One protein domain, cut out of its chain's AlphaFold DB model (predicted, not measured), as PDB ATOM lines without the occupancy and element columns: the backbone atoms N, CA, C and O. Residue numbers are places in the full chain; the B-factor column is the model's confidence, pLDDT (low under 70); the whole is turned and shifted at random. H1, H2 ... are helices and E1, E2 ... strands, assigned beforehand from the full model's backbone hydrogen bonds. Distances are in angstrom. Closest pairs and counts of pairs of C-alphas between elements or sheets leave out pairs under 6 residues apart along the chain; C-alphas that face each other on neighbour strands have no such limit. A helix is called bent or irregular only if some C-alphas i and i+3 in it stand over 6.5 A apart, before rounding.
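Overview. This is residues 28 to 245 of the 305 residues of an uncharacterized protein of Peptococcaceae bacterium BRH_c4b (UniProt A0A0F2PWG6). A strongly twisted four-stranded sheet makes a wall at one end, one helix, H7, covers one of its faces, and beyond H7 a group of helices gathers round the long helix H4. The helical hairpin H1 and H2 packs on H4, H6 crosses it, H5 turns off its last residues, and the small hairpin E5 and E6 packs on H4 and H1; residues 48 to 55 and 85 to 91 stick out. The 218 printed residues hold seven named helices and six named strands, in the order E1 E2 H1 H2 H3 H4 H5 H6 E3 E4 H7 E5 E6, class mixed; both sheets, E2 E1 E4 E3 and E5 E6, are antiparallel. The whole is compact, with a radius of gyration of the C-alphas of 17.6 A and spans of 53 by 37 by 35 A.

Along the chain. Find C-alpha 28 at (2.784, 54.483, 18.694), where E1 begins; it runs 22.5 A to residue 35, and E2 returns over residues 38 to 45, 23.7 A. Next come H1, residues 70 to 83, only just irregular with C-alphas 78 and 81 6.7 A apart, H2, 95 to 110, 21.8 A, and H3, 132 to 135. H4 starts at C-alpha 138, (10.939, 46.941, -4.604), and runs 31.9 A to residue 160. Read on through H5, 166 to 175, H6, 182 to 191, E3, 195 to 201, E4, 204 to 211, 22.8 A, H7, 215 to 227, and E5, 232 to 234, to E6, 241 to 243, ending at (-25.087, 47.806, 6.452).

Arrangement. Look first across the sheet, where these backbone atoms are within hydrogen-bond range: N 31 and O 42 at 2.9 A between the neighbours E1 and E2, N 32 and O 209 at 2.8 A between the neighbours E1 and E4, and N 199 and O 206 at 2.8 A between the neighbours E3 and E4. H7 is on the sheet at a height over the sheet of 9.5 A, over E1 and E4, in two layers, a helix on one face of a sheet; H1 and H2 only graze the sheet. H4, the hub, touches H7 with its residues 153 to 160 at a shallow tilt of 15 degrees, the same way, closest at C-alphas 156 and 222, 7.4 A. H4 touches H6, about perpendicular at 84 degrees, closest at C-alphas 152 and 183, 5.7 A. H1 and H2 touch as a hairpin, C-alphas 78 and 101 being 5.3 A apart. H4 touches H5 only at the corner, and H3 only at the corner and only just, with 3 pairs of C-alphas within 8 A. N 233 and O 242 of E5 and E6 are 2.8 A apart. In H2, H4 and H7 every O i to N i+4 pair is within hydrogen-bond range; H1 has 8 of 10, H5 and H6 4 of 6 each, and H3 is too short for one.

Size, cuts and confidence. The C-alphas farthest apart, of Glu 51 and Asn 89, are 56.0 A apart. The printed part has no cut; the links E2 to H1, H1 to H2 and H2 to H3 are long. Mean pLDDT of the printed part is 78.9, with 54 residues under 70, among them 45 to 67 and 165 to 183.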
ATOM      1  N   TYR A  28       4.160  54.304  18.278       68.38
ATOM      2  CA  TYR A  28       2.784  54.483  18.694       68.38
ATOM      3  C   TYR A  28       1.992  53.229  18.350       68.38
ATOM      4  O   TYR A  28       2.188  52.619  17.296       68.38
ATOM      5  N   SER A  29       1.055  52.905  19.224       76.88
ATOM      6  CA  SER A  29      -0.014  51.952  18.993       76.88
ATOM      7  C   SER A  29      -1.299  52.708  18.627       76.88
ATOM      8  O   SER A  29      -1.495  53.869  19.002       76.88
ATOM      9  N   ILE A  30      -2.175  52.065  17.861       81.06
ATOM     10  CA  ILE A  30      -3.466  52.604  17.425       81.06
ATOM     11  C   ILE A  30      -4.553  51.661  17.918       81.06
ATOM     12  O   ILE A  30      -4.505  50.465  17.638       81.06
ATOM     13  N   SER A  31      -5.541  52.201  18.628       81.56
ATOM     14  CA  SER A  31      -6.679  51.430  19.133       81.56
ATOM     15  C   SER A  31      -7.971  51.794  18.405       81.56
ATOM     16  O   SER A  31      -8.288  52.970  18.226       81.56
ATOM     17  N   LEU A  32      -8.718  50.765  18.004       82.00
ATOM     18  CA  LEU A  32     -10.072  50.814  17.467       82.00
ATOM     19  C   LEU A  32     -11.057  50.306  18.526       82.00
ATOM     20  O   LEU A  32     -11.015  49.142  18.934       82.00
ATOM     21  N   TYR A  33     -11.988  51.167  18.914       79.94
ATOM     22  CA  TYR A  33     -13.098  50.833  19.800       79.94
ATOM     23  C   TYR A  33     -14.369  50.656  18.990       79.94
ATOM     24  O   TYR A  33     -14.720  51.550  18.220       79.94
ATOM     25  N   ILE A  34     -15.089  49.554  19.201       76.12
ATOM     26  CA  ILE A  34     -16.374  49.304  18.544       76.12
ATOM     27  C   ILE A  34     -17.468  49.215  19.609       76.12
ATOM     28  O   ILE A  34     -17.661  48.177  20.233       76.12
ATOM     29  N   PHE A  35     -18.189  50.314  19.835       72.88
ATOM     30  CA  PHE A  35     -19.193  50.427  20.896       72.88
ATOM     31  C   PHE A  35     -20.580  50.700  20.344       72.88
ATOM     32  O   PHE A  35     -20.832  51.736  19.732       72.88
ATOM     33  N   GLY A  36     -21.523  49.786  20.593       59.62
ATOM     34  CA  GLY A  36     -22.915  49.977  20.180       59.62
ATOM     35  C   GLY A  36     -23.081  50.261  18.678       59.62
ATOM     36  O   GLY A  36     -23.986  51.004  18.298       59.62
ATOM     37  N   GLY A  37     -22.195  49.710  17.839       64.94
ATOM     38  CA  GLY A  37     -22.164  49.925  16.387       64.94
ATOM     39  C   GLY A  37     -21.469  51.212  15.923       64.94
ATOM     40  O   GLY A  37     -21.576  51.552  14.742       64.94
ATOM     41  N   GLN A  38     -20.793  51.927  16.827       73.19
ATOM     42  CA  GLN A  38     -19.958  53.095  16.540       73.19
ATOM     43  C   GLN A  38     -18.481  52.726  16.656       73.19
ATOM     44  O   GLN A  38     -18.111  51.978  17.558       73.19
ATOM     45  N   GLU A  39     -17.657  53.285  15.779       77.12
ATOM     46  CA  GLU A  39     -16.212  53.066  15.759       77.12
ATOM     47  C   GLU A  39     -15.463  54.338  16.164       77.12
ATOM     48  O   GLU A  39     -15.775  55.434  15.688       77.12
ATOM     49  N   PHE A  40     -14.468  54.182  17.035       78.81
ATOM     50  CA  PHE A  40     -13.600  55.264  17.492       78.81
ATOM     51  C   PHE A  40     -12.143  54.848  17.349       78.81
ATOM     52  O   PHE A  40     -11.795  53.720  17.691       78.81
ATOM     53  N   LEU A  41     -11.305  55.763  16.869       78.75
ATOM     54  CA  LEU A  41      -9.871  55.551  16.725       78.75
ATOM     55  C   LEU A  41      -9.116  56.441  17.710       78.75
ATOM     56  O   LEU A  41      -9.496  57.591  17.926       78.75
ATOM     57  N   THR A  42      -8.036  55.925  18.285       78.31
ATOM     58  CA  THR A  42      -7.113  56.706  19.112       78.31
ATOM     59  C   THR A  42      -5.669  56.271  18.875       78.31
ATOM     60  O   THR A  42      -5.418  55.131  18.475       78.31
ATOM     61  N   THR A  43      -4.727  57.177  19.122       75.00
ATOM     62  CA  THR A  43      -3.283  56.960  18.974       75.00
ATOM     63  C   THR A  43      -2.566  57.171  20.301       75.00
ATOM     64  O   THR A  43      -2.944  58.010  21.124       75.00
ATOM     65  N   HIS A  44      -1.542  56.355  20.537       75.56
ATOM     66  CA  HIS A  44      -1.092  56.035  21.880       75.56
ATOM     67  C   HIS A  44       0.428  55.745  21.912       75.56
ATOM     68  O   HIS A  44       0.839  54.813  21.236       75.56
ATOM     69  N   PRO A  45       1.285  56.482  22.655       69.25
ATOM     70  CA  PRO A  45       2.736  56.209  22.702       69.25
ATOM     71  C   PRO A  45       3.088  54.949  23.513       69.25
ATOM     72  O   PRO A  45       2.623  54.805  24.631       69.25
ATOM     73  N   ASP A  46       3.973  54.076  23.017       58.25
ATOM     74  CA  ASP A  46       4.247  52.725  23.565       58.25
ATOM     75  C   ASP A  46       4.700  52.640  25.051       58.25
ATOM     76  O   ASP A  46       4.674  51.555  25.638       58.25
ATOM     77  N   ASN A  47       5.108  53.744  25.692       52.16
ATOM     78  CA  ASN A  47       5.560  53.772  27.093       52.16
ATOM     79  C   ASN A  47       4.410  54.152  28.047       52.16
ATOM     80  O   ASN A  47       4.278  55.309  28.445       52.16
ATOM     81  N   TYR A  48       3.586  53.168  28.416       59.81
ATOM     82  CA  TYR A  48       2.333  53.373  29.156       59.81
ATOM     83  C   TYR A  48       2.432  53.213  30.685       59.81
ATOM     84  O   TYR A  48       2.864  52.171  31.177       59.81
ATOM     85  N   SER A  49       1.925  54.205  31.436       44.03
ATOM     86  CA  SER A  49       1.513  54.085  32.846       44.03
ATOM     87  C   SER A  49      -0.018  54.183  32.980       44.03
ATOM     88  O   SER A  49      -0.690  54.847  32.195       44.03
ATOM     89  N   LEU A  50      -0.569  53.485  33.977       43.50
ATOM     90  CA  LEU A  50      -2.002  53.233  34.220       43.50
ATOM     91  C   LEU A  50      -2.860  54.466  34.593       43.50
ATOM     92  O   LEU A  50      -4.048  54.312  34.851       43.50
ATOM     93  N   GLU A  51      -2.312  55.681  34.631       42.75
ATOM     94  CA  GLU A  51      -2.988  56.866  35.202       42.75
ATOM     95  C   GLU A  51      -3.883  57.640  34.211       42.75
ATOM     96  O   GLU A  51      -4.274  58.774  34.470       42.75
ATOM     97  N   TYR A  52      -4.228  57.052  33.064       47.44
ATOM     98  CA  TYR A  52      -4.827  57.774  31.931       47.44
ATOM     99  C   TYR A  52      -6.323  57.492  31.679       47.44
ATOM    100  O   TYR A  52      -6.807  57.688  30.563       47.44
ATOM    101  N   GLU A  53      -7.090  57.100  32.706       44.03
ATOM    102  CA  GLU A  53      -8.566  57.056  32.623       44.03
ATOM    103  C   GLU A  53      -9.174  58.437  32.284       44.03
ATOM    104  O   GLU A  53     -10.205  58.506  31.614       44.03
ATOM    105  N   ASP A  54      -8.498  59.541  32.627       40.84
ATOM    106  CA  ASP A  54      -8.976  60.901  32.334       40.84
ATOM    107  C   ASP A  54      -8.772  61.336  30.870       40.84
ATOM    108  O   ASP A  54      -9.516  62.180  30.364       40.84
ATOM    109  N   TYR A  55      -7.832  60.744  30.125       44.78
ATOM    110  CA  TYR A  55      -7.579  61.121  28.724       44.78
ATOM    111  C   TYR A  55      -8.580  60.489  27.749       44.78
ATOM    112  O   TYR A  55      -8.923  61.086  26.727       44.78
ATOM    113  N   PHE A  56      -9.154  59.339  28.123       43.16
ATOM    114  CA  PHE A  56     -10.262  58.692  27.410       43.16
ATOM    115  C   PHE A  56     -11.465  59.618  27.189       43.16
ATOM    116  O   PHE A  56     -12.233  59.419  26.249       43.16
ATOM    117  N   SER A  57     -11.631  60.642  28.030       40.75
ATOM    118  CA  SER A  57     -12.714  61.616  27.898       40.75
ATOM    119  C   SER A  57     -12.457  62.699  26.833       40.75
ATOM    120  O   SER A  57     -13.419  63.264  26.311       40.75
ATOM    121  N   ASN A  58     -11.195  62.942  26.445       35.47
ATOM    122  CA  ASN A  58     -10.796  64.058  25.573       35.47
ATOM    123  C   ASN A  58     -10.234  63.638  24.200       35.47
ATOM    124  O   ASN A  58     -10.085  64.487  23.321       35.47
ATOM    125  N   SER A  59      -9.953  62.352  23.976       39.94
ATOM    126  CA  SER A  59      -9.281  61.855  22.761       39.94
ATOM    127  C   SER A  59     -10.208  61.072  21.838       39.94
ATOM    128  O   SER A  59      -9.953  59.922  21.501       39.94
ATOM    129  N   PHE A  60     -11.292  61.706  21.401       43.09
ATOM    130  CA  PHE A  60     -12.079  61.214  20.271       43.09
ATOM    131  C   PHE A  60     -11.734  62.044  19.040       43.09
ATOM    132  O   PHE A  60     -12.444  62.988  18.697       43.09
ATOM    133  N   SER A  61     -10.630  61.721  18.368       42.56
ATOM    134  CA  SER A  61     -10.381  62.267  17.035       42.56
ATOM    135  C   SER A  61     -10.853  61.271  15.976       42.56
ATOM    136  O   SER A  61     -10.530  60.095  16.049       42.56
ATOM    137  N   THR A  62     -11.630  61.791  15.021       43.88
ATOM    138  CA  THR A  62     -11.984  61.258  13.684       43.88
ATOM    139  C   THR A  62     -13.065  60.175  13.523       43.88
ATOM    140  O   THR A  62     -13.546  60.002  12.403       43.88
ATOM    141  N   GLY A  63     -13.594  59.558  14.583       37.59
ATOM    142  CA  GLY A  63     -14.769  58.675  14.465       37.59
ATOM    143  C   GLY A  63     -16.099  59.444  14.401       37.59
ATOM    144  O   GLY A  63     -16.525  60.040  15.390       37.59
ATOM    145  N   SER A  64     -16.806  59.431  13.263       38.53
ATOM    146  CA  SER A  64     -18.206  59.882  13.236       38.53
ATOM    147  C   SER A  64     -19.058  58.884  14.032       38.53
ATOM    148  O   SER A  64     -19.059  57.702  13.681       38.53
ATOM    149  N   PRO A  65     -19.851  59.308  15.038       40.06
ATOM    150  CA  PRO A  65     -20.647  58.421  15.900       40.06
ATOM    151  C   PRO A  65     -21.821  57.719  15.173       40.06
ATOM    152  O   PRO A  65     -22.852  57.414  15.769       40.06
ATOM    153  N   LYS A  66     -21.739  57.493  13.859       45.97
ATOM    154  CA  LYS A  66     -22.799  56.884  13.041       45.97
ATOM    155  C   LYS A  66     -22.310  55.892  11.982       45.97
ATOM    156  O   LYS A  66     -23.155  55.370  11.255       45.97
ATOM    157  N   THR A  67     -21.010  55.645  11.846       54.34
ATOM    158  CA  THR A  67     -20.479  54.780  10.781       54.34
ATOM    159  C   THR A  67     -19.865  53.514  11.353       54.34
ATOM    160  O   THR A  67     -18.870  53.588  12.057       54.34
ATOM    161  N   THR A  68     -20.472  52.375  11.028       71.75
ATOM    162  CA  THR A  68     -19.821  51.059  11.042       71.75
ATOM    163  C   THR A  68     -18.967  50.953   9.771       71.75
ATOM    164  O   THR A  68     -19.448  51.365   8.708       71.75
ATOM    165  N   PHE A  69     -17.773  50.371   9.850       87.81
ATOM    166  CA  PHE A  69     -16.756  50.262   8.794       87.81
ATOM    167  C   PHE A  69     -16.125  51.588   8.348       87.81
ATOM    168  O   PHE A  69     -15.972  51.847   7.148       87.81
ATOM    169  N   PHE A  70     -15.788  52.457   9.293       87.94
ATOM    170  CA  PHE A  70     -15.109  53.718   9.054       87.94
ATOM    171  C   PHE A  70     -13.765  53.504   8.353       87.94
ATOM    172  O   PHE A  70     -13.564  54.076   7.281       87.94
ATOM    173  N   LEU A  71     -12.865  52.681   8.891       92.94
ATOM    174  CA  LEU A  71     -11.520  52.490   8.342       92.94
ATOM    175  C   LEU A  71     -11.580  51.799   6.983       92.94
ATOM    176  O   LEU A  71     -11.053  52.315   5.994       92.94
ATOM    177  N   THR A  72     -12.301  50.683   6.900       94.44
ATOM    178  CA  THR A  72     -12.431  49.909   5.663       94.44
ATOM    179  C   THR A  72     -13.125  50.728   4.584       94.44
ATOM    180  O   THR A  72     -12.646  50.797   3.452       94.44
ATOM    181  N   GLY A  73     -14.227  51.407   4.914       92.31
ATOM    182  CA  GLY A  73     -14.910  52.298   3.980       92.31
ATOM    183  C   GLY A  73     -14.004  53.429   3.501       92.31
ATOM    184  O   GLY A  73     -13.988  53.736   2.311       92.31
ATOM    185  N   THR A  74     -13.208  54.021   4.392       92.81
ATOM    186  CA  THR A  74     -12.271  55.098   4.046       92.81
ATOM    187  C   THR A  74     -11.175  54.625   3.102       92.81
ATOM    188  O   THR A  74     -10.978  55.238   2.051       92.81
ATOM    189  N   LEU A  75     -10.527  53.498   3.403       95.62
ATOM    190  CA  LEU A  75      -9.522  52.895   2.529       95.62
ATOM    191  C   LEU A  75     -10.098  52.638   1.130       95.62
ATOM    192  O   LEU A  75      -9.542  53.074   0.120       95.62
ATOM    193  N   LEU A  76     -11.259  51.984   1.059       95.06
ATOM    194  CA  LEU A  76     -11.873  51.623  -0.214       95.06
ATOM    195  C   LEU A  76     -12.330  52.843  -1.026       95.06
ATOM    196  O   LEU A  76     -12.232  52.809  -2.252       95.06
ATOM    197  N   ARG A  77     -12.764  53.940  -0.388       92.50
ATOM    198  CA  ARG A  77     -13.094  55.202  -1.081       92.50
ATOM    199  C   ARG A  77     -11.879  55.826  -1.769       92.50
ATOM    200  O   ARG A  77     -12.005  56.282  -2.907       92.50
ATOM    201  N   HIS A  78     -10.714  55.830  -1.121       94.38
ATOM    202  CA  HIS A  78      -9.482  56.373  -1.715       94.38
ATOM    203  C   HIS A  78      -8.970  55.505  -2.866       94.38
ATOM    204  O   HIS A  78      -8.514  56.027  -3.884       94.38
ATOM    205  N   PHE A  79      -9.148  54.187  -2.772       94.62
ATOM    206  CA  PHE A  79      -8.797  53.258  -3.848       94.62
ATOM    207  C   PHE A  79      -9.853  53.143  -4.954       94.62
ATOM    208  O   PHE A  79      -9.521  52.710  -6.060       94.62
ATOM    209  N   TYR A  80     -11.099  53.573  -4.716       90.31
ATOM    210  CA  TYR A  80     -12.182  53.517  -5.701       90.31
ATOM    211  C   TYR A  80     -11.765  54.156  -7.022       90.31
ATOM    212  O   TYR A  80     -11.846  53.510  -8.054       90.31
ATOM    213  N   LYS A  81     -11.229  55.382  -7.005       82.38
ATOM    214  CA  LYS A  81     -10.832  56.081  -8.240       82.38
ATOM    215  C   LYS A  81      -9.718  55.368  -9.010       82.38
ATOM    216  O   LYS A  81      -9.652  55.488 -10.229       82.38
ATOM    217  N   LEU A  82      -8.848  54.643  -8.307       86.12
ATOM    218  CA  LEU A  82      -7.726  53.926  -8.911       86.12
ATOM    219  C   LEU A  82      -8.145  52.603  -9.549       86.12
ATOM    220  O   LEU A  82      -7.485  52.144 -10.481       86.12
ATOM    221  N   LEU A  83      -9.200  51.979  -9.025       85.56
ATOM    222  CA  LEU A  83      -9.562  50.599  -9.342       85.56
ATOM    223  C   LEU A  83     -10.951  50.453  -9.975       85.56
ATOM    224  O   LEU A  83     -11.234  49.436 -10.607       85.56
ATOM    225  N   SER A  84     -11.828  51.449  -9.845       79.31
ATOM    226  CA  SER A  84     -13.169  51.409 -10.419       79.31
ATOM    227  C   SER A  84     -13.101  51.405 -11.939       79.31
ATOM    228  O   SER A  84     -12.496  52.294 -12.536       79.31
ATOM    229  N   GLY A  85     -13.756  50.428 -12.563       68.56
ATOM    230  CA  GLY A  85     -13.830  50.332 -14.020       68.56
ATOM    231  C   GLY A  85     -12.593  49.729 -14.684       68.56
ATOM    232  O   GLY A  85     -12.604  49.602 -15.903       68.56
ATOM    233  N   LYS A  86     -11.578  49.318 -13.911       74.00
ATOM    234  CA  LYS A  86     -10.470  48.520 -14.439       74.00
ATOM    235  C   LYS A  86     -10.902  47.071 -14.661       74.00
ATOM    236  O   LYS A  86     -11.576  46.465 -13.827       74.00
ATOM    237  N   THR A  87     -10.499  46.533 -15.795       66.56
ATOM    238  CA  THR A  87     -10.593  45.140 -16.220       66.56
ATOM    239  C   THR A  87      -9.265  44.428 -15.966       66.56
ATOM    240  O   THR A  87      -8.256  45.061 -15.659       66.56
ATOM    241  N   GLU A  88      -9.239  43.105 -16.121       59.44
ATOM    242  CA  GLU A  88      -8.017  42.295 -15.982       59.44
ATOM    243  C   GLU A  88      -6.913  42.681 -16.985       59.44
ATOM    244  O   GLU A  88      -5.744  42.386 -16.754       59.44
ATOM    245  N   ASN A  89      -7.279  43.371 -18.070       67.56
ATOM    246  CA  ASN A  89      -6.358  43.819 -19.113       67.56
ATOM    247  C   ASN A  89      -5.823  45.237 -18.882       67.56
ATOM    248  O   ASN A  89      -4.921  45.672 -19.601       67.56
ATOM    249  N   ASP A  90      -6.385  45.981 -17.927       74.12
ATOM    250  CA  ASP A  90      -5.940  47.342 -17.665       74.12
ATOM    251  C   ASP A  90      -4.608  47.344 -16.912       74.12
ATOM    252  O   ASP A  90      -4.395  46.527 -16.009       74.12
ATOM    253  N   PRO A  91      -3.703  48.287 -17.226       78.25
ATOM    254  CA  PRO A  91      -2.444  48.390 -16.514       78.25
ATOM    255  C   PRO A  91      -2.692  48.657 -15.026       78.25
ATOM    256  O   PRO A  91      -3.572  49.442 -14.628       78.25
ATOM    257  N   LEU A  92      -1.871  48.017 -14.190       80.62
ATOM    258  CA  LEU A  92      -1.866  48.269 -12.755       80.62
ATOM    259  C   LEU A  92      -1.639  49.768 -12.488       80.62
ATOM    260  O   LEU A  92      -0.912  50.425 -13.238       80.62
ATOM    261  N   PRO A  93      -2.285  50.346 -11.456       88.44
ATOM    262  CA  PRO A  93      -1.955  51.697 -11.010       88.44
ATOM    263  C   PRO A  93      -0.450  51.832 -10.754       88.44
ATOM    264  O   PRO A  93       0.173  50.900 -10.246       88.44
ATOM    265  N   SER A  94       0.122  52.991 -11.088       91.12
ATOM    266  CA  SER A  94       1.534  53.244 -10.799       91.12
ATOM    267  C   SER A  94       1.784  53.295  -9.283       91.12
ATOM    268  O   SER A  94       0.858  53.636  -8.530       91.12
ATOM    269  N   PRO A  95       3.008  52.994  -8.816       93.88
ATOM    270  CA  PRO A  95       3.334  53.040  -7.394       93.88
ATOM    271  C   PRO A  95       3.012  54.385  -6.732       93.88
ATOM    272  O   PRO A  95       2.460  54.417  -5.632       93.88
ATOM    273  N   GLU A  96       3.236  55.498  -7.432       94.81
ATOM    274  CA  GLU A  96       2.963  56.850  -6.937       94.81
ATOM    275  C   GLU A  96       1.472  57.055  -6.658       94.81
ATOM    276  O   GLU A  96       1.098  57.633  -5.638       94.81
ATOM    277  N   ASN A  97       0.606  56.536  -7.534       94.62
ATOM    278  CA  ASN A  97      -0.840  56.616  -7.360       94.62
ATOM    279  C   ASN A  97      -1.312  55.781  -6.163       94.62
ATOM    280  O   ASN A  97      -2.154  56.237  -5.391       94.62
ATOM    281  N   VAL A  98      -0.756  54.577  -5.986       95.50
ATOM    282  CA  VAL A  98      -1.061  53.717  -4.830       95.50
ATOM    283  C   VAL A  98      -0.621  54.391  -3.533       95.50
ATOM    284  O   VAL A  98      -1.411  54.494  -2.596       95.50
ATOM    285  N   ASN A  99       0.604  54.919  -3.497       95.88
ATOM    286  CA  ASN A  99       1.136  55.642  -2.346       95.88
ATOM    287  C   ASN A  99       0.309  56.896  -2.034       95.88
ATOM    288  O   ASN A  99       0.027  57.160  -0.870       95.88
ATOM    289  N   ALA A 100      -0.141  57.647  -3.042       96.19
ATOM    290  CA  ALA A 100      -1.004  58.810  -2.838       96.19
ATOM    291  C   ALA A 100      -2.368  58.434  -2.229       96.19
ATOM    292  O   ALA A 100      -2.851  59.125  -1.327       96.19
ATOM    293  N   ALA A 101      -2.978  57.330  -2.677       96.38
ATOM    294  CA  ALA A 101      -4.223  56.830  -2.093       96.38
ATOM    295  C   ALA A 101      -4.032  56.340  -0.651       96.38
ATOM    296  O   ALA A 101      -4.859  56.656   0.202       96.38
ATOM    297  N   LEU A 102      -2.928  55.639  -0.358       96.50
ATOM    298  CA  LEU A 102      -2.581  55.243   1.009       96.50
ATOM    299  C   LEU A 102      -2.387  56.471   1.897       96.50
ATOM    300  O   LEU A 102      -3.079  56.593   2.898       96.50
ATOM    301  N   LYS A 103      -1.546  57.434   1.505       95.75
ATOM    302  CA  LYS A 103      -1.335  58.674   2.273       95.75
ATOM    303  C   LYS A 103      -2.645  59.412   2.554       95.75
ATOM    304  O   LYS A 103      -2.853  59.889   3.665       95.75
ATOM    305  N   SER A 104      -3.550  59.468   1.572       95.69
ATOM    306  CA  SER A 104      -4.876  60.080   1.746       95.69
ATOM    307  C   SER A 104      -5.728  59.320   2.767       95.69
ATOM    308  O   SER A 104      -6.369  59.940   3.612       95.69
ATOM    309  N   PHE A 105      -5.683  57.986   2.738       94.94
ATOM    310  CA  PHE A 105      -6.322  57.134   3.736       94.94
ATOM    311  C   PHE A 105      -5.749  57.346   5.146       94.94
ATOM    312  O   PHE A 105      -6.531  57.603   6.059       94.94
ATOM    313  N   TYR A 106      -4.423  57.306   5.336       92.00
ATOM    314  CA  TYR A 106      -3.817  57.538   6.657       92.00
ATOM    315  C   TYR A 106      -4.108  58.945   7.169       92.00
ATOM    316  O   TYR A 106      -4.428  59.099   8.346       92.00
ATOM    317  N   THR A 107      -4.096  59.949   6.287       90.38
ATOM    318  CA  THR A 107      -4.428  61.329   6.665       90.38
ATOM    319  C   THR A 107      -5.858  61.421   7.192       90.38
ATOM    320  O   THR A 107      -6.091  62.055   8.215       90.38
ATOM    321  N   GLU A 108      -6.825  60.771   6.537       88.69
ATOM    322  CA  GLU A 108      -8.223  60.779   6.988       88.69
ATOM    323  C   GLU A 108      -8.436  59.937   8.257       88.69
ATOM    324  O   GLU A 108      -9.198  60.338   9.134       88.69
ATOM    325  N   ALA A 109      -7.757  58.792   8.377       87.69
ATOM    326  CA  ALA A 109      -7.904  57.893   9.518       87.69
ATOM    327  C   ALA A 109      -7.218  58.434  10.784       87.69
ATOM    328  O   ALA A 109      -7.829  58.469  11.849       87.69
ATOM    329  N   THR A 110      -5.965  58.875  10.662       83.31
ATOM    330  CA  THR A 110      -5.063  59.179  11.789       83.31
ATOM    331  C   THR A 110      -4.693  60.658  11.910       83.31
ATOM    332  O   THR A 110      -4.084  61.059  12.896       83.31
ATOM    333  N   GLY A 111      -5.020  61.480  10.908       81.81
ATOM    334  CA  GLY A 111      -4.559  62.869  10.819       81.81
ATOM    335  C   GLY A 111      -3.128  63.032  10.285       81.81
ATOM    336  O   GLY A 111      -2.690  64.164  10.096       81.81
ATOM    337  N   GLN A 112      -2.410  61.936  10.018       83.62
ATOM    338  CA  GLN A 112      -1.018  61.920   9.552       83.62
ATOM    339  C   GLN A 112      -0.917  61.174   8.210       83.62
ATOM    340  O   GLN A 112      -1.604  60.172   8.029       83.62
ATOM    341  N   PRO A 113      -0.076  61.607   7.255       88.31
ATOM    342  CA  PRO A 113       0.046  60.941   5.957       88.31
ATOM    343  C   PRO A 113       0.956  59.704   5.982       88.31
ATOM    344  O   PRO A 113       1.046  59.004   4.972       88.31
ATOM    345  N   ASP A 114       1.661  59.452   7.085       88.81
ATOM    346  CA  ASP A 114       2.660  58.392   7.164       88.81
ATOM    347  C   ASP A 114       2.023  57.006   7.088       88.81
ATOM    348  O   ASP A 114       1.136  56.651   7.861       88.81
ATOM    349  N   ILE A 115       2.509  56.204   6.140       91.44
ATOM    350  CA  ILE A 115       2.096  54.812   5.973       91.44
ATOM    351  C   ILE A 115       2.841  53.993   7.026       91.44
ATOM    352  O   ILE A 115       4.049  53.785   6.915       91.44
ATOM    353  N   LEU A 116       2.117  53.566   8.058       89.00
ATOM    354  CA  LEU A 116       2.678  52.842   9.204       89.00
ATOM    355  C   LEU A 116       2.777  51.332   8.968       89.00
ATOM    356  O   LEU A 116       3.584  50.653   9.598       89.00
ATOM    357  N   ASP A 117       1.950  50.802   8.068       93.19
ATOM    358  CA  ASP A 117       1.883  49.372   7.801       93.19
ATOM    359  C   ASP A 117       2.881  48.957   6.723       93.19
ATOM    360  O   ASP A 117       2.972  49.574   5.662       93.19
ATOM    361  N   GLU A 118       3.566  47.837   6.940       91.12
ATOM    362  CA  GLU A 118       4.284  47.162   5.860       91.12
ATOM    363  C   GLU A 118       3.313  46.316   5.010       91.12
ATOM    364  O   GLU A 118       2.314  45.781   5.517       91.12
ATOM    365  N   PRO A 119       3.583  46.168   3.700       89.31
ATOM    366  CA  PRO A 119       2.776  45.327   2.837       89.31
ATOM    367  C   PRO A 119       3.004  43.847   3.140       89.31
ATOM    368  O   PRO A 119       4.130  43.384   3.340       89.31
ATOM    369  N   ILE A 120       1.926  43.069   3.078       86.69
ATOM    370  CA  ILE A 120       2.002  41.619   3.249       86.69
ATOM    371  C   ILE A 120       2.643  40.981   2.024       86.69
ATOM    372  O   ILE A 120       2.213  41.176   0.891       86.69
ATOM    373  N   ARG A 121       3.657  40.154   2.266       82.25
ATOM    374  CA  ARG A 121       4.369  39.395   1.237       82.25
ATOM    375  C   ARG A 121       3.527  38.227   0.721       82.25
ATOM    376  O   ARG A 121       3.575  37.123   1.266       82.25
ATOM    377  N   VAL A 122       2.737  38.476  -0.323       74.12
ATOM    378  CA  VAL A 122       1.787  37.486  -0.863       74.12
ATOM    379  C   VAL A 122       2.455  36.357  -1.651       74.12
ATOM    380  O   VAL A 122       1.875  35.287  -1.784       74.12
ATOM    381  N   ASP A 123       3.686  36.548  -2.126       70.06
ATOM    382  CA  ASP A 123       4.518  35.521  -2.778       70.06
ATOM    383  C   ASP A 123       4.713  34.278  -1.901       70.06
ATOM    384  O   ASP A 123       4.864  33.177  -2.414       70.06
ATOM    385  N   ARG A 124       4.662  34.440  -0.574       64.19
ATOM    386  CA  ARG A 124       4.751  33.335   0.393       64.19
ATOM    387  C   ARG A 124       3.407  32.673   0.702       64.19
ATOM    388  O   ARG A 124       3.378  31.676   1.415       64.19
ATOM    389  N   MET A 125       2.308  33.246   0.216       63.34
ATOM    390  CA  MET A 125       0.937  32.826   0.526       63.34
ATOM    391  C   MET A 125       0.203  32.221  -0.678       63.34
ATOM    392  O   MET A 125      -0.895  31.697  -0.509       63.34
ATOM    393  N   ILE A 126       0.762  32.315  -1.890       59.62
ATOM    394  CA  ILE A 126       0.110  31.891  -3.135       59.62
ATOM    395  C   ILE A 126       0.969  30.817  -3.812       59.62
ATOM    396  O   ILE A 126       2.184  30.954  -3.903       59.62
ATOM    397  N   ASN A 127       0.325  29.794  -4.378       59.78
ATOM    398  CA  ASN A 127       0.963  28.824  -5.283       59.78
ATOM    399  C   ASN A 127       1.320  29.416  -6.669       59.78
ATOM    400  O   ASN A 127       1.782  28.687  -7.540       59.78
ATOM    401  N   ASP A 128       1.080  30.712  -6.873       64.25
ATOM    402  CA  ASP A 128       1.304  31.463  -8.106       64.25
ATOM    403  C   ASP A 128       1.985  32.798  -7.744       64.25
ATOM    404  O   ASP A 128       1.318  33.755  -7.325       64.25
ATOM    405  N   PRO A 129       3.328  32.837  -7.745       70.19
ATOM    406  CA  PRO A 129       4.079  34.005  -7.312       70.19
ATOM    407  C   PRO A 129       3.885  35.179  -8.279       70.19
ATOM    408  O   PRO A 129       3.638  35.004  -9.470       70.19
ATOM    409  N   LEU A 130       4.060  36.407  -7.779       78.94
ATOM    410  CA  LEU A 130       4.048  37.597  -8.637       78.94
ATOM    411  C   LEU A 130       5.103  37.479  -9.755       78.94
ATOM    412  O   LEU A 130       6.152  36.874  -9.527       78.94
ATOM    413  N   PRO A 131       4.899  38.081 -10.939       82.50
ATOM    414  CA  PRO A 131       5.906  38.064 -12.000       82.50
ATOM    415  C   PRO A 131       7.270  38.582 -11.517       82.50
ATOM    416  O   PRO A 131       7.327  39.539 -10.746       82.50
ATOM    417  N   LYS A 132       8.380  37.998 -11.999       83.75
ATOM    418  CA  LYS A 132       9.745  38.425 -11.615       83.75
ATOM    419  C   LYS A 132       9.983  39.922 -11.827       83.75
ATOM    420  O   LYS A 132      10.549  40.568 -10.958       83.75
ATOM    421  N   SER A 133       9.454  40.478 -12.917       83.44
ATOM    422  CA  SER A 133       9.520  41.915 -13.217       83.44
ATOM    423  C   SER A 133       8.898  42.800 -12.131       83.44
ATOM    424  O   SER A 133       9.326  43.935 -11.947       83.44
ATOM    425  N   VAL A 134       7.902  42.288 -11.401       83.81
ATOM    426  CA  VAL A 134       7.321  42.959 -10.233       83.81
ATOM    427  C   VAL A 134       8.207  42.750  -9.010       83.81
ATOM    428  O   VAL A 134       8.467  43.708  -8.298       83.81
ATOM    429  N   GLN A 135       8.693  41.527  -8.772       83.44
ATOM    430  CA  GLN A 135       9.517  41.194  -7.599       83.44
ATOM    431  C   GLN A 135      10.865  41.931  -7.564       83.44
ATOM    432  O   GLN A 135      11.333  42.298  -6.491       83.44
ATOM    433  N   GLU A 136      11.485  42.143  -8.725       87.25
ATOM    434  CA  GLU A 136      12.790  42.804  -8.856       87.25
ATOM    435  C   GLU A 136      12.710  44.324  -8.621       87.25
ATOM    436  O   GLU A 136      13.716  44.955  -8.300       87.25
ATOM    437  N   ASN A 137      11.515  44.920  -8.716       89.62
ATOM    438  CA  ASN A 137      11.277  46.322  -8.386       89.62
ATOM    439  C   ASN A 137      10.617  46.437  -7.004       89.62
ATOM    440  O   ASN A 137       9.428  46.169  -6.840       89.62
ATOM    441  N   THR A 138      11.386  46.883  -6.008       89.69
ATOM    442  CA  THR A 138      10.939  46.941  -4.604       89.69
ATOM    443  C   THR A 138       9.672  47.781  -4.417       89.69
ATOM    444  O   THR A 138       8.756  47.361  -3.708       89.69
ATOM    445  N   GLU A 139       9.582  48.949  -5.052       90.81
ATOM    446  CA  GLU A 139       8.437  49.850  -4.891       90.81
ATOM    447  C   GLU A 139       7.178  49.281  -5.560       90.81
ATOM    448  O   GLU A 139       6.096  49.244  -4.961       90.81
ATOM    449  N   LEU A 140       7.331  48.752  -6.776       89.38
ATOM    450  CA  LEU A 140       6.249  48.098  -7.506       89.38
ATOM    451  C   LEU A 140       5.754  46.850  -6.769       89.38
ATOM    452  O   LEU A 140       4.548  46.623  -6.676       89.38
ATOM    453  N   TYR A 141       6.660  46.062  -6.191       89.62
ATOM    454  CA  TYR A 141       6.318  44.905  -5.370       89.62
ATOM    455  C   TYR A 141       5.517  45.307  -4.123       89.62
ATOM    456  O   TYR A 141       4.449  44.742  -3.871       89.62
ATOM    457  N   LYS A 142       5.981  46.309  -3.361       91.50
ATOM    458  CA  LYS A 142       5.282  46.805  -2.160       91.50
ATOM    459  C   LYS A 142       3.867  47.292  -2.491       91.50
ATOM    460  O   LYS A 142       2.895  46.850  -1.883       91.50
ATOM    461  N   THR A 143       3.744  48.152  -3.497       92.69
ATOM    462  CA  THR A 143       2.454  48.728  -3.916       92.69
ATOM    463  C   THR A 143       1.501  47.694  -4.516       92.69
ATOM    464  O   THR A 143       0.301  47.735  -4.241       92.69
ATOM    465  N   THR A 144       2.015  46.695  -5.239       89.44
ATOM    466  CA  THR A 144       1.215  45.557  -5.727       89.44
ATOM    467  C   THR A 144       0.634  44.736  -4.575       89.44
ATOM    468  O   THR A 144      -0.531  44.342  -4.622       89.44
ATOM    469  N   ASN A 145       1.409  44.499  -3.516       89.81
ATOM    470  CA  ASN A 145       0.927  43.779  -2.338       89.81
ATOM    471  C   ASN A 145      -0.196  44.539  -1.607       89.81
ATOM    472  O   ASN A 145      -1.206  43.926  -1.263       89.81
ATOM    473  N   PHE A 146      -0.087  45.866  -1.458       92.94
ATOM    474  CA  PHE A 146      -1.188  46.681  -0.921       92.94
ATOM    475  C   PHE A 146      -2.442  46.610  -1.793       92.94
ATOM    476  O   PHE A 146      -3.546  46.442  -1.281       92.94
ATOM    477  N   LEU A 147      -2.290  46.690  -3.118       90.44
ATOM    478  CA  LEU A 147      -3.419  46.547  -4.037       90.44
ATOM    479  C   LEU A 147      -4.127  45.206  -3.868       90.44
ATOM    480  O   LEU A 147      -5.356  45.152  -3.850       90.44
ATOM    481  N   ILE A 148      -3.358  44.127  -3.720       86.81
ATOM    482  CA  ILE A 148      -3.917  42.803  -3.459       86.81
ATOM    483  C   ILE A 148      -4.711  42.812  -2.154       86.81
ATOM    484  O   ILE A 148      -5.844  42.339  -2.158       86.81
ATOM    485  N   GLU A 149      -4.171  43.373  -1.073       90.38
ATOM    486  CA  GLU A 149      -4.879  43.494   0.204       90.38
ATOM    487  C   GLU A 149      -6.196  44.282   0.081       90.38
ATOM    488  O   GLU A 149      -7.235  43.821   0.558       90.38
ATOM    489  N   VAL A 150      -6.202  45.403  -0.648       91.94
ATOM    490  CA  VAL A 150      -7.425  46.173  -0.930       91.94
ATOM    491  C   VAL A 150      -8.454  45.323  -1.680       91.94
ATOM    492  O   VAL A 150      -9.624  45.280  -1.293       91.94
ATOM    493  N   PHE A 151      -8.041  44.591  -2.721       86.81
ATOM    494  CA  PHE A 151      -8.935  43.660  -3.412       86.81
ATOM    495  C   PHE A 151      -9.479  42.585  -2.466       86.81
ATOM    496  O   PHE A 151     -10.663  42.249  -2.548       86.81
ATOM    497  N   GLN A 152      -8.662  42.095  -1.533       85.19
ATOM    498  CA  GLN A 152      -9.103  41.116  -0.546       85.19
ATOM    499  C   GLN A 152     -10.163  41.662   0.409       85.19
ATOM    500  O   GLN A 152     -11.170  40.987   0.639       85.19
ATOM    501  N   LEU A 153     -10.029  42.906   0.870       90.44
ATOM    502  CA  LEU A 153     -11.072  43.568   1.659       90.44
ATOM    503  C   LEU A 153     -12.384  43.689   0.871       90.44
ATOM    504  O   LEU A 153     -13.453  43.355   1.388       90.44
ATOM    505  N   THR A 154     -12.325  44.076  -0.413       88.81
ATOM    506  CA  THR A 154     -13.544  44.133  -1.245       88.81
ATOM    507  C   THR A 154     -14.219  42.767  -1.376       88.81
ATOM    508  O   THR A 154     -15.451  42.684  -1.373       88.81
ATOM    509  N   HIS A 155     -13.433  41.690  -1.461       85.12
ATOM    510  CA  HIS A 155     -13.937  40.325  -1.537       85.12
ATOM    511  C   HIS A 155     -14.579  39.894  -0.212       85.12
ATOM    512  O   HIS A 155     -15.701  39.386  -0.213       85.12
ATOM    513  N   ALA A 156     -13.927  40.154   0.923       87.44
ATOM    514  CA  ALA A 156     -14.476  39.853   2.243       87.44
ATOM    515  C   ALA A 156     -15.857  40.504   2.442       87.44
ATOM    516  O   ALA A 156     -16.826  39.830   2.793       87.44
ATOM    517  N   ILE A 157     -16.005  41.782   2.087       89.75
ATOM    518  CA  ILE A 157     -17.295  42.485   2.175       89.75
ATOM    519  C   ILE A 157     -18.341  41.864   1.241       89.75
ATOM    520  O   ILE A 157     -19.485  41.638   1.641       89.75
ATOM    521  N   ARG A 158     -17.973  41.592  -0.018       85.94
ATOM    522  CA  ARG A 158     -18.907  41.107  -1.049       85.94
ATOM    523  C   ARG A 158     -19.345  39.659  -0.861       85.94
ATOM    524  O   ARG A 158     -20.428  39.312  -1.325       85.94
ATOM    525  N   PHE A 159     -18.532  38.829  -0.216       83.88
ATOM    526  CA  PHE A 159     -18.785  37.390  -0.135       83.88
ATOM    527  C   PHE A 159     -18.954  36.895   1.299       83.88
ATOM    528  O   PHE A 159     -19.888  36.137   1.558       83.88
ATOM    529  N   TRP A 160     -18.123  37.342   2.244       86.19
ATOM    530  CA  TRP A 160     -18.204  36.885   3.638       86.19
ATOM    531  C   TRP A 160     -19.328  37.604   4.379       86.19
ATOM    532  O   TRP A 160     -20.140  36.970   5.046       86.19
ATOM    533  N   LEU A 161     -19.444  38.919   4.200       87.56
ATOM    534  CA  LEU A 161     -20.445  39.725   4.906       87.56
ATOM    535  C   LEU A 161     -21.779  39.846   4.150       87.56
ATOM    536  O   LEU A 161     -22.753  40.404   4.666       87.56
ATOM    537  N   HIS A 162     -21.873  39.292   2.938       87.00
ATOM    538  CA  HIS A 162     -23.077  39.395   2.123       87.00
ATOM    539  C   HIS A 162     -24.194  38.446   2.598       87.00
ATOM    540  O   HIS A 162     -23.946  37.251   2.806       87.00
ATOM    541  N   PRO A 163     -25.463  38.903   2.678       83.56
ATOM    542  CA  PRO A 163     -26.585  38.105   3.177       83.56
ATOM    543  C   PRO A 163     -26.720  36.726   2.517       83.56
ATOM    544  O   PRO A 163     -26.951  35.735   3.203       83.56
ATOM    545  N   LYS A 164     -26.525  36.651   1.193       80.38
ATOM    546  CA  LYS A 164     -26.701  35.416   0.408       80.38
ATOM    547  C   LYS A 164     -25.493  34.473   0.399       80.38
ATOM    548  O   LYS A 164     -25.679  33.292   0.144       80.38
ATOM    549  N   HIS A 165     -24.284  34.977   0.650       69.75
ATOM    550  CA  HIS A 165     -23.040  34.228   0.408       69.75
ATOM    551  C   HIS A 165     -22.262  33.900   1.699       69.75
ATOM    552  O   HIS A 165     -21.348  33.083   1.666       69.75
ATOM    553  N   HIS A 166     -22.671  34.445   2.853       67.94
ATOM    554  CA  HIS A 166     -21.876  34.396   4.086       67.94
ATOM    555  C   HIS A 166     -21.489  32.994   4.598       67.94
ATOM    556  O   HIS A 166     -20.345  32.795   4.997       67.94
ATOM    557  N   LYS A 167     -22.400  32.006   4.610       64.62
ATOM    558  CA  LYS A 167     -22.164  30.745   5.349       64.62
ATOM    559  C   LYS A 167     -21.032  29.892   4.774       64.62
ATOM    560  O   LYS A 167     -20.185  29.434   5.527       64.62
ATOM    561  N   GLN A 168     -21.003  29.708   3.455       65.19
ATOM    562  CA  GLN A 168     -20.025  28.825   2.808       65.19
ATOM    563  C   GLN A 168     -18.607  29.406   2.870       65.19
ATOM    564  O   GLN A 168     -17.658  28.686   3.161       65.19
ATOM    565  N   HIS A 169     -18.458  30.714   2.653       63.72
ATOM    566  CA  HIS A 169     -17.138  31.342   2.623       63.72
ATOM    567  C   HIS A 169     -16.535  31.557   4.015       63.72
ATOM    568  O   HIS A 169     -15.323  31.435   4.160       63.72
ATOM    569  N   ILE A 170     -17.357  31.834   5.034       65.81
ATOM    570  CA  ILE A 170     -16.870  31.966   6.414       65.81
ATOM    571  C   ILE A 170     -16.453  30.600   6.967       65.81
ATOM    572  O   ILE A 170     -15.400  30.485   7.578       65.81
ATOM    573  N   GLN A 171     -17.222  29.541   6.706       66.06
ATOM    574  CA  GLN A 171     -16.879  28.187   7.153       66.06
ATOM    575  C   GLN A 171     -15.523  27.717   6.583       66.06
ATOM    576  O   GLN A 171     -14.713  27.129   7.299       66.06
ATOM    577  N   MET A 172     -15.213  28.086   5.333       61.88
ATOM    578  CA  MET A 172     -13.900  27.842   4.722       61.88
ATOM    579  C   MET A 172     -12.731  28.544   5.435       61.88
ATOM    580  O   MET A 172     -11.613  28.040   5.348       61.88
ATOM    581  N   LEU A 173     -12.957  29.667   6.134       64.31
ATOM    582  CA  LEU A 173     -11.904  30.340   6.908       64.31
ATOM    583  C   LEU A 173     -11.412  29.475   8.073       64.31
ATOM    584  O   LEU A 173     -10.222  29.484   8.376       64.31
ATOM    585  N   PHE A 174     -12.320  28.731   8.709       65.75
ATOM    586  CA  PHE A 174     -12.052  28.039   9.971       65.75
ATOM    587  C   PHE A 174     -11.745  26.547   9.801       65.75
ATOM    588  O   PHE A 174     -10.957  25.997  10.564       65.75
ATOM    589  N   GLU A 175     -12.328  25.880   8.801       63.47
ATOM    590  CA  GLU A 175     -12.228  24.418   8.682       63.47
ATOM    591  C   GLU A 175     -10.987  23.925   7.931       63.47
ATOM    592  O   GLU A 175     -10.550  22.792   8.140       63.47
ATOM    593  N   LYS A 176     -10.410  24.739   7.036       56.44
ATOM    594  CA  LYS A 176      -9.257  24.337   6.208       56.44
ATOM    595  C   LYS A 176      -8.235  25.466   6.025       56.44
ATOM    596  O   LYS A 176      -8.031  25.919   4.896       56.44
ATOM    597  N   PRO A 177      -7.520  25.877   7.090       53.00
ATOM    598  CA  PRO A 177      -6.502  26.924   6.995       53.00
ATOM    599  C   PRO A 177      -5.377  26.559   6.016       53.00
ATOM    600  O   PRO A 177      -4.820  27.426   5.370       53.00
ATOM    601  N   SER A 178      -5.060  25.272   5.846       45.38
ATOM    602  CA  SER A 178      -4.026  24.796   4.912       45.38
ATOM    603  C   SER A 178      -4.435  24.840   3.433       45.38
ATOM    604  O   SER A 178      -3.577  24.733   2.563       45.38
ATOM    605  N   HIS A 179      -5.724  25.028   3.132       46.56
ATOM    606  CA  HIS A 179      -6.219  25.303   1.780       46.56
ATOM    607  C   HIS A 179      -6.337  26.812   1.521       46.56
ATOM    608  O   HIS A 179      -7.114  27.218   0.654       46.56
ATOM    609  N   THR A 180      -5.602  27.635   2.285       50.72
ATOM    610  CA  THR A 180      -5.556  29.096   2.175       50.72
ATOM    611  C   THR A 180      -5.431  29.520   0.725       50.72
ATOM    612  O   THR A 180      -4.365  29.506   0.118       50.72
ATOM    613  N   THR A 181      -6.562  29.911   0.157       56.06
ATOM    614  CA  THR A 181      -6.578  30.706  -1.056       56.06
ATOM    615  C   THR A 181      -5.950  32.065  -0.727       56.06
ATOM    616  O   THR A 181      -5.907  32.475   0.437       56.06
ATOM    617  N   LYS A 182      -5.512  32.805  -1.753       57.09
ATOM    618  CA  LYS A 182      -4.999  34.190  -1.659       57.09
ATOM    619  C   LYS A 182      -5.832  35.106  -0.732       57.09
ATOM    620  O   LYS A 182      -5.314  36.089  -0.213       57.09
ATOM    621  N   PHE A 183      -7.106  34.762  -0.525       59.53
ATOM    622  CA  PHE A 183      -8.106  35.518   0.216       59.53
ATOM    623  C   PHE A 183      -8.054  35.358   1.738       59.53
ATOM    624  O   PHE A 183      -8.321  36.314   2.458       59.53
ATOM    625  N   THR A 184      -7.691  34.183   2.250       70.62
ATOM    626  CA  THR A 184      -7.734  33.918   3.700       70.62
ATOM    627  C   THR A 184      -6.379  34.131   4.378       70.62
ATOM    628  O   THR A 184      -6.332  34.436   5.567       70.62
ATOM    629  N   GLY A 185      -5.277  34.044   3.620       76.06
ATOM    630  CA  GLY A 185      -3.918  34.247   4.136       76.06
ATOM    631  C   GLY A 185      -3.650  35.674   4.622       76.06
ATOM    632  O   GLY A 185      -3.092  35.852   5.702       76.06
ATOM    633  N   ILE A 186      -4.106  36.685   3.871       82.38
ATOM    634  CA  ILE A 186      -3.973  38.101   4.262       82.38
ATOM    635  C   ILE A 186      -4.764  38.384   5.536       82.38
ATOM    636  O   ILE A 186      -4.216  38.958   6.473       82.38
ATOM    637  N   PHE A 187      -6.016  37.920   5.593       85.12
ATOM    638  CA  PHE A 187      -6.847  38.034   6.790       85.12
ATOM    639  C   PHE A 187      -6.142  37.433   8.010       85.12
ATOM    640  O   PHE A 187      -5.957  38.122   9.007       85.12
ATOM    641  N   TYR A 188      -5.670  36.185   7.912       80.56
ATOM    642  CA  TYR A 188      -4.961  35.527   9.011       80.56
ATOM    643  C   TYR A 188      -3.708  36.296   9.446       80.56
ATOM    644  O   TYR A 188      -3.485  36.474  10.642       80.56
ATOM    645  N   TYR A 189      -2.899  36.770   8.495       85.44
ATOM    646  CA  TYR A 189      -1.678  37.513   8.798       85.44
ATOM    647  C   TYR A 189      -1.984  38.826   9.530       85.44
ATOM    648  O   TYR A 189      -1.444  39.044  10.611       85.44
ATOM    649  N   ARG A 190      -2.925  39.631   9.016       89.81
ATOM    650  CA  ARG A 190      -3.341  40.890   9.656       89.81
ATOM    651  C   ARG A 190      -3.944  40.679  11.031       89.81
ATOM    652  O   ARG A 190      -3.650  41.431  11.950       89.81
ATOM    653  N   CYS A 191      -4.733  39.626  11.217       85.56
ATOM    654  CA  CYS A 191      -5.341  39.364  12.517       85.56
ATOM    655  C   CYS A 191      -4.322  38.957  13.588       85.56
ATOM    656  O   CYS A 191      -4.598  39.118  14.770       85.56
ATOM    657  N   ARG A 192      -3.131  38.475  13.206       87.50
ATOM    658  CA  ARG A 192      -2.028  38.225  14.152       87.50
ATOM    659  C   ARG A 192      -1.289  39.491  14.577       87.50
ATOM    660  O   ARG A 192      -0.545  39.438  15.551       87.50
ATOM    661  N   GLU A 193      -1.466  40.589  13.848       90.00
ATOM    662  CA  GLU A 193      -0.944  41.909  14.216       90.00
ATOM    663  C   GLU A 193      -1.864  42.619  15.223       90.00
ATOM    664  O   GLU A 193      -1.459  43.608  15.828       90.00
ATOM    665  N   LEU A 194      -3.079  42.096  15.437       90.38
ATOM    666  CA  LEU A 194      -4.039  42.629  16.394       90.38
ATOM    667  C   LEU A 194      -3.765  42.112  17.808       90.38
ATOM    668  O   LEU A 194      -3.653  40.908  18.046       90.38
ATOM    669  N   LYS A 195      -3.780  43.024  18.775       89.12
ATOM    670  CA  LYS A 195      -4.088  42.709  20.172       89.12
ATOM    671  C   LYS A 195      -5.566  42.997  20.406       89.12
ATOM    672  O   LYS A 195      -6.114  43.929  19.823       89.12
ATOM    673  N   SER A 196      -6.214  42.211  21.259       86.19
ATOM    674  CA  SER A 196      -7.578  42.514  21.685       86.19
ATOM    675  C   SER A 196      -7.754  42.324  23.180       86.19
ATOM    676  O   SER A 196      -7.161  41.422  23.776       86.19
ATOM    677  N   TRP A 197      -8.572  43.178  23.783       85.19
ATOM    678  CA  TRP A 197      -8.982  43.059  25.178       85.19
ATOM    679  C   TRP A 197     -10.421  43.546  25.357       85.19
ATOM    680  O   TRP A 197     -10.905  44.373  24.581       85.19
ATOM    681  N   PRO A 198     -11.129  43.029  26.369       84.81
ATOM    682  CA  PRO A 198     -12.470  43.491  26.682       84.81
ATOM    683  C   PRO A 198     -12.428  44.838  27.413       84.81
ATOM    684  O   PRO A 198     -11.582  45.066  28.276       84.81
ATOM    685  N   MET A 199     -13.402  45.700  27.132       82.94
ATOM    686  CA  MET A 199     -13.647  46.940  27.864       82.94
ATOM    687  C   MET A 199     -15.115  47.013  28.285       82.94
ATOM    688  O   MET A 199     -16.012  46.673  27.513       82.94
ATOM    689  N   LEU A 200     -15.377  47.437  29.523       78.50
ATOM    690  CA  LEU A 200     -16.741  47.586  30.025       78.50
ATOM    691  C   LEU A 200     -17.346  48.900  29.509       78.50
ATOM    692  O   LEU A 200     -16.964  49.980  29.947       78.50
ATOM    693  N   TYR A 201     -18.332  48.811  28.618       77.69
ATOM    694  CA  TYR A 201     -19.072  49.957  28.096       77.69
ATOM    695  C   TYR A 201     -20.578  49.742  28.273       77.69
ATOM    696  O   TYR A 201     -21.144  48.748  27.819       77.69
ATOM    697  N   LYS A 202     -21.252  50.669  28.968       81.19
ATOM    698  CA  LYS A 202     -22.704  50.603  29.255       81.19
ATOM    699  C   LYS A 202     -23.167  49.246  29.822       81.19
ATOM    700  O   LYS A 202     -24.227  48.740  29.460       81.19
ATOM    701  N   GLY A 203     -22.369  48.656  30.714       83.00
ATOM    702  CA  GLY A 203     -22.691  47.386  31.377       83.00
ATOM    703  C   GLY A 203     -22.484  46.134  30.517       83.00
ATOM    704  O   GLY A 203     -22.928  45.059  30.913       83.00
ATOM    705  N   LYS A 204     -21.829  46.248  29.356       83.00
ATOM    706  CA  LYS A 204     -21.441  45.117  28.504       83.00
ATOM    707  C   LYS A 204     -19.942  45.140  28.236       83.00
ATOM    708  O   LYS A 204     -19.356  46.213  28.133       83.00
ATOM    709  N   PHE A 205     -19.339  43.961  28.131       82.44
ATOM    710  CA  PHE A 205     -17.973  43.841  27.634       82.44
ATOM    711  C   PHE A 205     -17.988  43.936  26.114       82.44
ATOM    712  O   PHE A 205     -18.648  43.139  25.453       82.44
ATOM    713  N   GLU A 206     -17.263  44.915  25.596       79.69
ATOM    714  CA  GLU A 206     -17.092  45.171  24.171       79.69
ATOM    715  C   GLU A 206     -15.599  45.024  23.826       79.69
ATOM    716  O   GLU A 206     -14.748  45.352  24.662       79.69
ATOM    717  N   PRO A 207     -15.247  44.503  22.641       81.06
ATOM    718  CA  PRO A 207     -13.853  44.326  22.259       81.06
ATOM    719  C   PRO A 207     -13.197  45.663  21.894       81.06
ATOM    720  O   PRO A 207     -13.785  46.505  21.211       81.06
ATOM    721  N   VAL A 208     -11.940  45.816  22.297       85.00
ATOM    722  CA  VAL A 208     -11.013  46.831  21.788       85.00
ATOM    723  C   VAL A 208      -9.946  46.114  20.982       85.00
ATOM    724  O   VAL A 208      -9.421  45.097  21.437       85.00
ATOM    725  N   TYR A 209      -9.643  46.628  19.791       89.25
ATOM    726  CA  TYR A 209      -8.602  46.092  18.918       89.25
ATOM    727  C   TYR A 209      -7.455  47.093  18.824       89.25
ATOM    728  O   TYR A 209      -7.688  48.247  18.485       89.25
ATOM    729  N   GLU A 210      -6.224  46.661  19.076       88.25
ATOM    730  CA  GLU A 210      -5.022  47.491  18.950       88.25
ATOM    731  C   GLU A 210      -4.056  46.907  17.924       88.25
ATOM    732  O   GLU A 210      -3.906  45.691  17.812       88.25
ATOM    733  N   SER A 211      -3.381  47.789  17.192       91.62
ATOM    734  CA  SER A 211      -2.320  47.454  16.250       91.62
ATOM    735  C   SER A 211      -1.329  48.613  16.113       91.62
ATOM    736  O   SER A 211      -1.672  49.766  16.354       91.62
ATOM    737  N   ASN A 212      -0.103  48.322  15.673       87.12
ATOM    738  CA  ASN A 212       0.910  49.342  15.356       87.12
ATOM    739  C   ASN A 212       0.635  50.068  14.025       87.12
ATOM    740  O   ASN A 212       1.299  51.047  13.694       87.12
ATOM    741  N   GLY A 213      -0.324  49.573  13.246       89.75
ATOM    742  CA  GLY A 213      -0.768  50.164  11.991       89.75
ATOM    743  C   GLY A 213      -2.282  50.077  11.810       89.75
ATOM    744  O   GLY A 213      -2.995  49.428  12.581       89.75
ATOM    745  N   VAL A 214      -2.787  50.764  10.791       91.81
ATOM    746  CA  VAL A 214      -4.222  50.958  10.550       91.81
ATOM    747  C   VAL A 214      -4.806  49.820   9.707       91.81
ATOM    748  O   VAL A 214      -5.976  49.477   9.867       91.81
ATOM    749  N   LEU A 215      -4.018  49.191   8.828       94.62
ATOM    750  CA  LEU A 215      -4.528  48.129   7.950       94.62
ATOM    751  C   LEU A 215      -5.028  46.887   8.715       94.62
ATOM    752  O   LEU A 215      -6.105  46.394   8.369       94.62
ATOM    753  N   PRO A 216      -4.360  46.402   9.781       94.81
ATOM    754  CA  PRO A 216      -4.925  45.381  10.660       94.81
ATOM    755  C   PRO A 216      -6.280  45.780  11.249       94.81
ATOM    756  O   PRO A 216      -7.175  44.941  11.334       94.81
ATOM    757  N   LEU A 217      -6.472  47.056  11.594       94.06
ATOM    758  CA  LEU A 217      -7.731  47.551  12.157       94.06
ATOM    759  C   LEU A 217      -8.869  47.566  11.120       94.06
ATOM    760  O   LEU A 217     -10.007  47.280  11.480       94.06
ATOM    761  N   CYS A 218      -8.585  47.771   9.827       94.88
ATOM    762  CA  CYS A 218      -9.575  47.527   8.765       94.88
ATOM    763  C   CYS A 218     -10.069  46.068   8.793       94.88
ATOM    764  O   CYS A 218     -11.262  45.791   8.688       94.88
ATOM    765  N   TRP A 219      -9.160  45.107   8.977       93.81
ATOM    766  CA  TRP A 219      -9.538  43.697   9.105       93.81
ATOM    767  C   TRP A 219     -10.241  43.382  10.428       93.81
ATOM    768  O   TRP A 219     -11.086  42.485  10.448       93.81
ATOM    769  N   ALA A 220      -9.970  44.135  11.497       92.75
ATOM    770  CA  ALA A 220     -10.714  44.039  12.749       92.75
ATOM    771  C   ALA A 220     -12.198  44.409  12.567       92.75
ATOM    772  O   ALA A 220     -13.056  43.723  13.115       92.75
ATOM    773  N   GLU A 221     -12.531  45.406  11.735       92.50
ATOM    774  CA  GLU A 221     -13.931  45.722  11.392       92.50
ATOM    775  C   GLU A 221     -14.618  44.547  10.669       92.50
ATOM    776  O   GLU A 221     -15.764  44.196  10.970       92.50
ATOM    777  N   ILE A 222     -13.906  43.890   9.743       91.88
ATOM    778  CA  ILE A 222     -14.397  42.684   9.055       91.88
ATOM    779  C   ILE A 222     -14.614  41.542  10.053       91.88
ATOM    780  O   ILE A 222     -15.669  40.906  10.025       91.88
ATOM    781  N   TRP A 223     -13.641  41.285  10.933       89.19
ATOM    782  CA  TRP A 223     -13.740  40.263  11.978       89.19
ATOM    783  C   TRP A 223     -14.942  40.533  12.880       89.19
ATOM    784  O   TRP A 223     -15.796  39.663  13.057       89.19
ATOM    785  N   HIS A 224     -15.048  41.747  13.417       88.69
ATOM    786  CA  HIS A 224     -16.131  42.137  14.309       88.69
ATOM    787  C   HIS A 224     -17.500  41.891  13.662       88.69
ATOM    788  O   HIS A 224     -18.418  41.369  14.297       88.69
ATOM    789  N   ALA A 225     -17.635  42.204  12.373       89.31
ATOM    790  CA  ALA A 225     -18.861  41.965  11.634       89.31
ATOM    791  C   ALA A 225     -19.196  40.483  11.431       89.31
ATOM    792  O   ALA A 225     -20.377  40.125  11.449       89.31
ATOM    793  N   ILE A 226     -18.185  39.627  11.261       86.56
ATOM    794  CA  ILE A 226     -18.364  38.170  11.224       86.56
ATOM    795  C   ILE A 226     -18.927  37.691  12.568       86.56
ATOM    796  O   ILE A 226     -19.994  37.073  12.580       86.56
ATOM    797  N   ASP A 227     -18.277  38.050  13.678       85.12
ATOM    798  CA  ASP A 227     -18.658  37.613  15.032       85.12
ATOM    799  C   ASP A 227     -20.079  38.050  15.408       85.12
ATOM    800  O   ASP A 227     -20.859  37.285  15.980       85.12
ATOM    801  N   HIS A 228     -20.463  39.264  15.011       84.25
ATOM    802  CA  HIS A 228     -21.762  39.850  15.341       84.25
ATOM    803  C   HIS A 228     -22.822  39.634  14.254       84.25
ATOM    804  O   HIS A 228     -23.912  40.206  14.318       84.25
ATOM    805  N   ASN A 229     -22.538  38.799  13.248       84.31
ATOM    806  CA  ASN A 229     -23.434  38.511  12.125       84.31
ATOM    807  C   ASN A 229     -23.925  39.761  11.364       84.31
ATOM    808  O   ASN A 229     -25.001  39.744  10.750       84.31
ATOM    809  N   ILE A 230     -23.129  40.829  11.350       86.94
ATOM    810  CA  ILE A 230     -23.448  42.078  10.661       86.94
ATOM    811  C   ILE A 230     -23.354  41.837   9.155       86.94
ATOM    812  O   ILE A 230     -22.347  41.357   8.635       86.94
ATOM    813  N   LYS A 231     -24.432  42.159   8.433       88.06
ATOM    814  CA  LYS A 231     -24.489  41.994   6.978       88.06
ATOM    815  C   LYS A 231     -24.252  43.313   6.271       88.06
ATOM    816  O   LYS A 231     -24.950  44.298   6.531       88.06
ATOM    817  N   THR A 232     -23.336  43.299   5.311       90.25
ATOM    818  CA  THR A 232     -22.916  44.500   4.590       90.25
ATOM    819  C   THR A 232     -22.852  44.312   3.090       90.25
ATOM    820  O   THR A 232     -22.693  43.202   2.585       90.25
ATOM    821  N   GLY A 233     -22.939  45.427   2.375       89.94
ATOM    822  CA  GLY A 233     -22.638  45.526   0.957       89.94
ATOM    823  C   GLY A 233     -21.571  46.583   0.690       89.94
ATOM    824  O   GLY A 233     -21.340  47.484   1.496       89.94
ATOM    825  N   LEU A 234     -20.946  46.479  -0.480       91.25
ATOM    826  CA  LEU A 234     -20.028  47.483  -1.002       91.25
ATOM    827  C   LEU A 234     -20.774  48.360  -2.008       91.25
ATOM    828  O   LEU A 234     -21.358  47.845  -2.964       91.25
ATOM    829  N   CYS A 235     -20.786  49.676  -1.809       91.62
ATOM    830  CA  CYS A 235     -21.471  50.579  -2.726       91.62
ATOM    831  C   CYS A 235     -20.763  50.598  -4.091       91.62
ATOM    832  O   CYS A 235     -19.586  50.949  -4.146       91.62
ATOM    833  N   PRO A 236     -21.442  50.317  -5.215       90.75
ATOM    834  CA  PRO A 236     -20.779  50.270  -6.520       90.75
ATOM    835  C   PRO A 236     -20.330  51.648  -7.037       90.75
ATOM    836  O   PRO A 236     -19.562  51.706  -7.987       90.75
ATOM    837  N   TYR A 237     -20.788  52.742  -6.416       91.62
ATOM    838  CA  TYR A 237     -20.556  54.120  -6.876       91.62
ATOM    839  C   TYR A 237     -19.478  54.880  -6.100       91.62
ATOM    840  O   TYR A 237     -19.056  55.949  -6.529       91.62
ATOM    841  N   CYS A 238     -19.083  54.378  -4.931       90.88
ATOM    842  CA  CYS A 238     -18.055  55.014  -4.101       90.88
ATOM    843  C   CYS A 238     -17.211  54.022  -3.300       90.88
ATOM    844  O   CYS A 238     -16.331  54.450  -2.569       90.88
ATOM    845  N   TRP A 239     -17.519  52.723  -3.375       91.50
ATOM    846  CA  TRP A 239     -16.931  51.667  -2.547       91.50
ATOM    847  C   TRP A 239     -17.004  51.903  -1.036       91.50
ATOM    848  O   TRP A 239     -16.292  51.274  -0.264       91.50
ATOM    849  N   ASP A 240     -17.930  52.746  -0.594       91.44
ATOM    850  CA  ASP A 240     -18.244  52.832   0.822       91.44
ATOM    851  C   ASP A 240     -18.971  51.562   1.277       91.44
ATOM    852  O   ASP A 240     -19.810  51.012   0.542       91.44
ATOM    853  N   VAL A 241     -18.668  51.112   2.489       91.56
ATOM    854  CA  VAL A 241     -19.326  49.954   3.091       91.56
ATOM    855  C   VAL A 241     -20.647  50.409   3.692       91.56
ATOM    856  O   VAL A 241     -20.747  51.473   4.298       91.56
ATOM    857  N   TYR A 242     -21.707  49.635   3.482       90.56
ATOM    858  CA  TYR A 242     -22.998  49.921   4.093       90.56
ATOM    859  C   TYR A 242     -23.604  48.670   4.701       90.56
ATOM    860  O   TYR A 242     -23.523  47.579   4.140       90.56
ATOM    861  N   THR A 243     -24.288  48.851   5.822       89.44
ATOM    862  CA  THR A 243     -25.087  47.806   6.452       89.44
ATOM    863  C   THR A 243     -26.438  47.678   5.752       89.44
ATOM    864  O   THR A 243     -27.058  48.666   5.326       89.44
ATOM    865  N   TYR A 244     -26.899  46.439   5.587       85.44
ATOM    866  CA  TYR A 244     -28.253  46.196   5.103       85.44
ATOM    867  C   TYR A 244     -29.264  46.464   6.225       85.44
ATOM    868  O   TYR A 244     -29.070  45.980   7.341       85.44
ATOM    869  N   PRO A 245     -30.374  47.172   5.948       81.75
ATOM    870  CA  PRO A 245     -31.521  47.168   6.847       81.75
ATOM    871  C   PRO A 245     -32.016  45.734   7.060       81.75
ATOM    872  O   PRO A 245     -32.057  44.951   6.109       81.75
TER     873      PRO A 245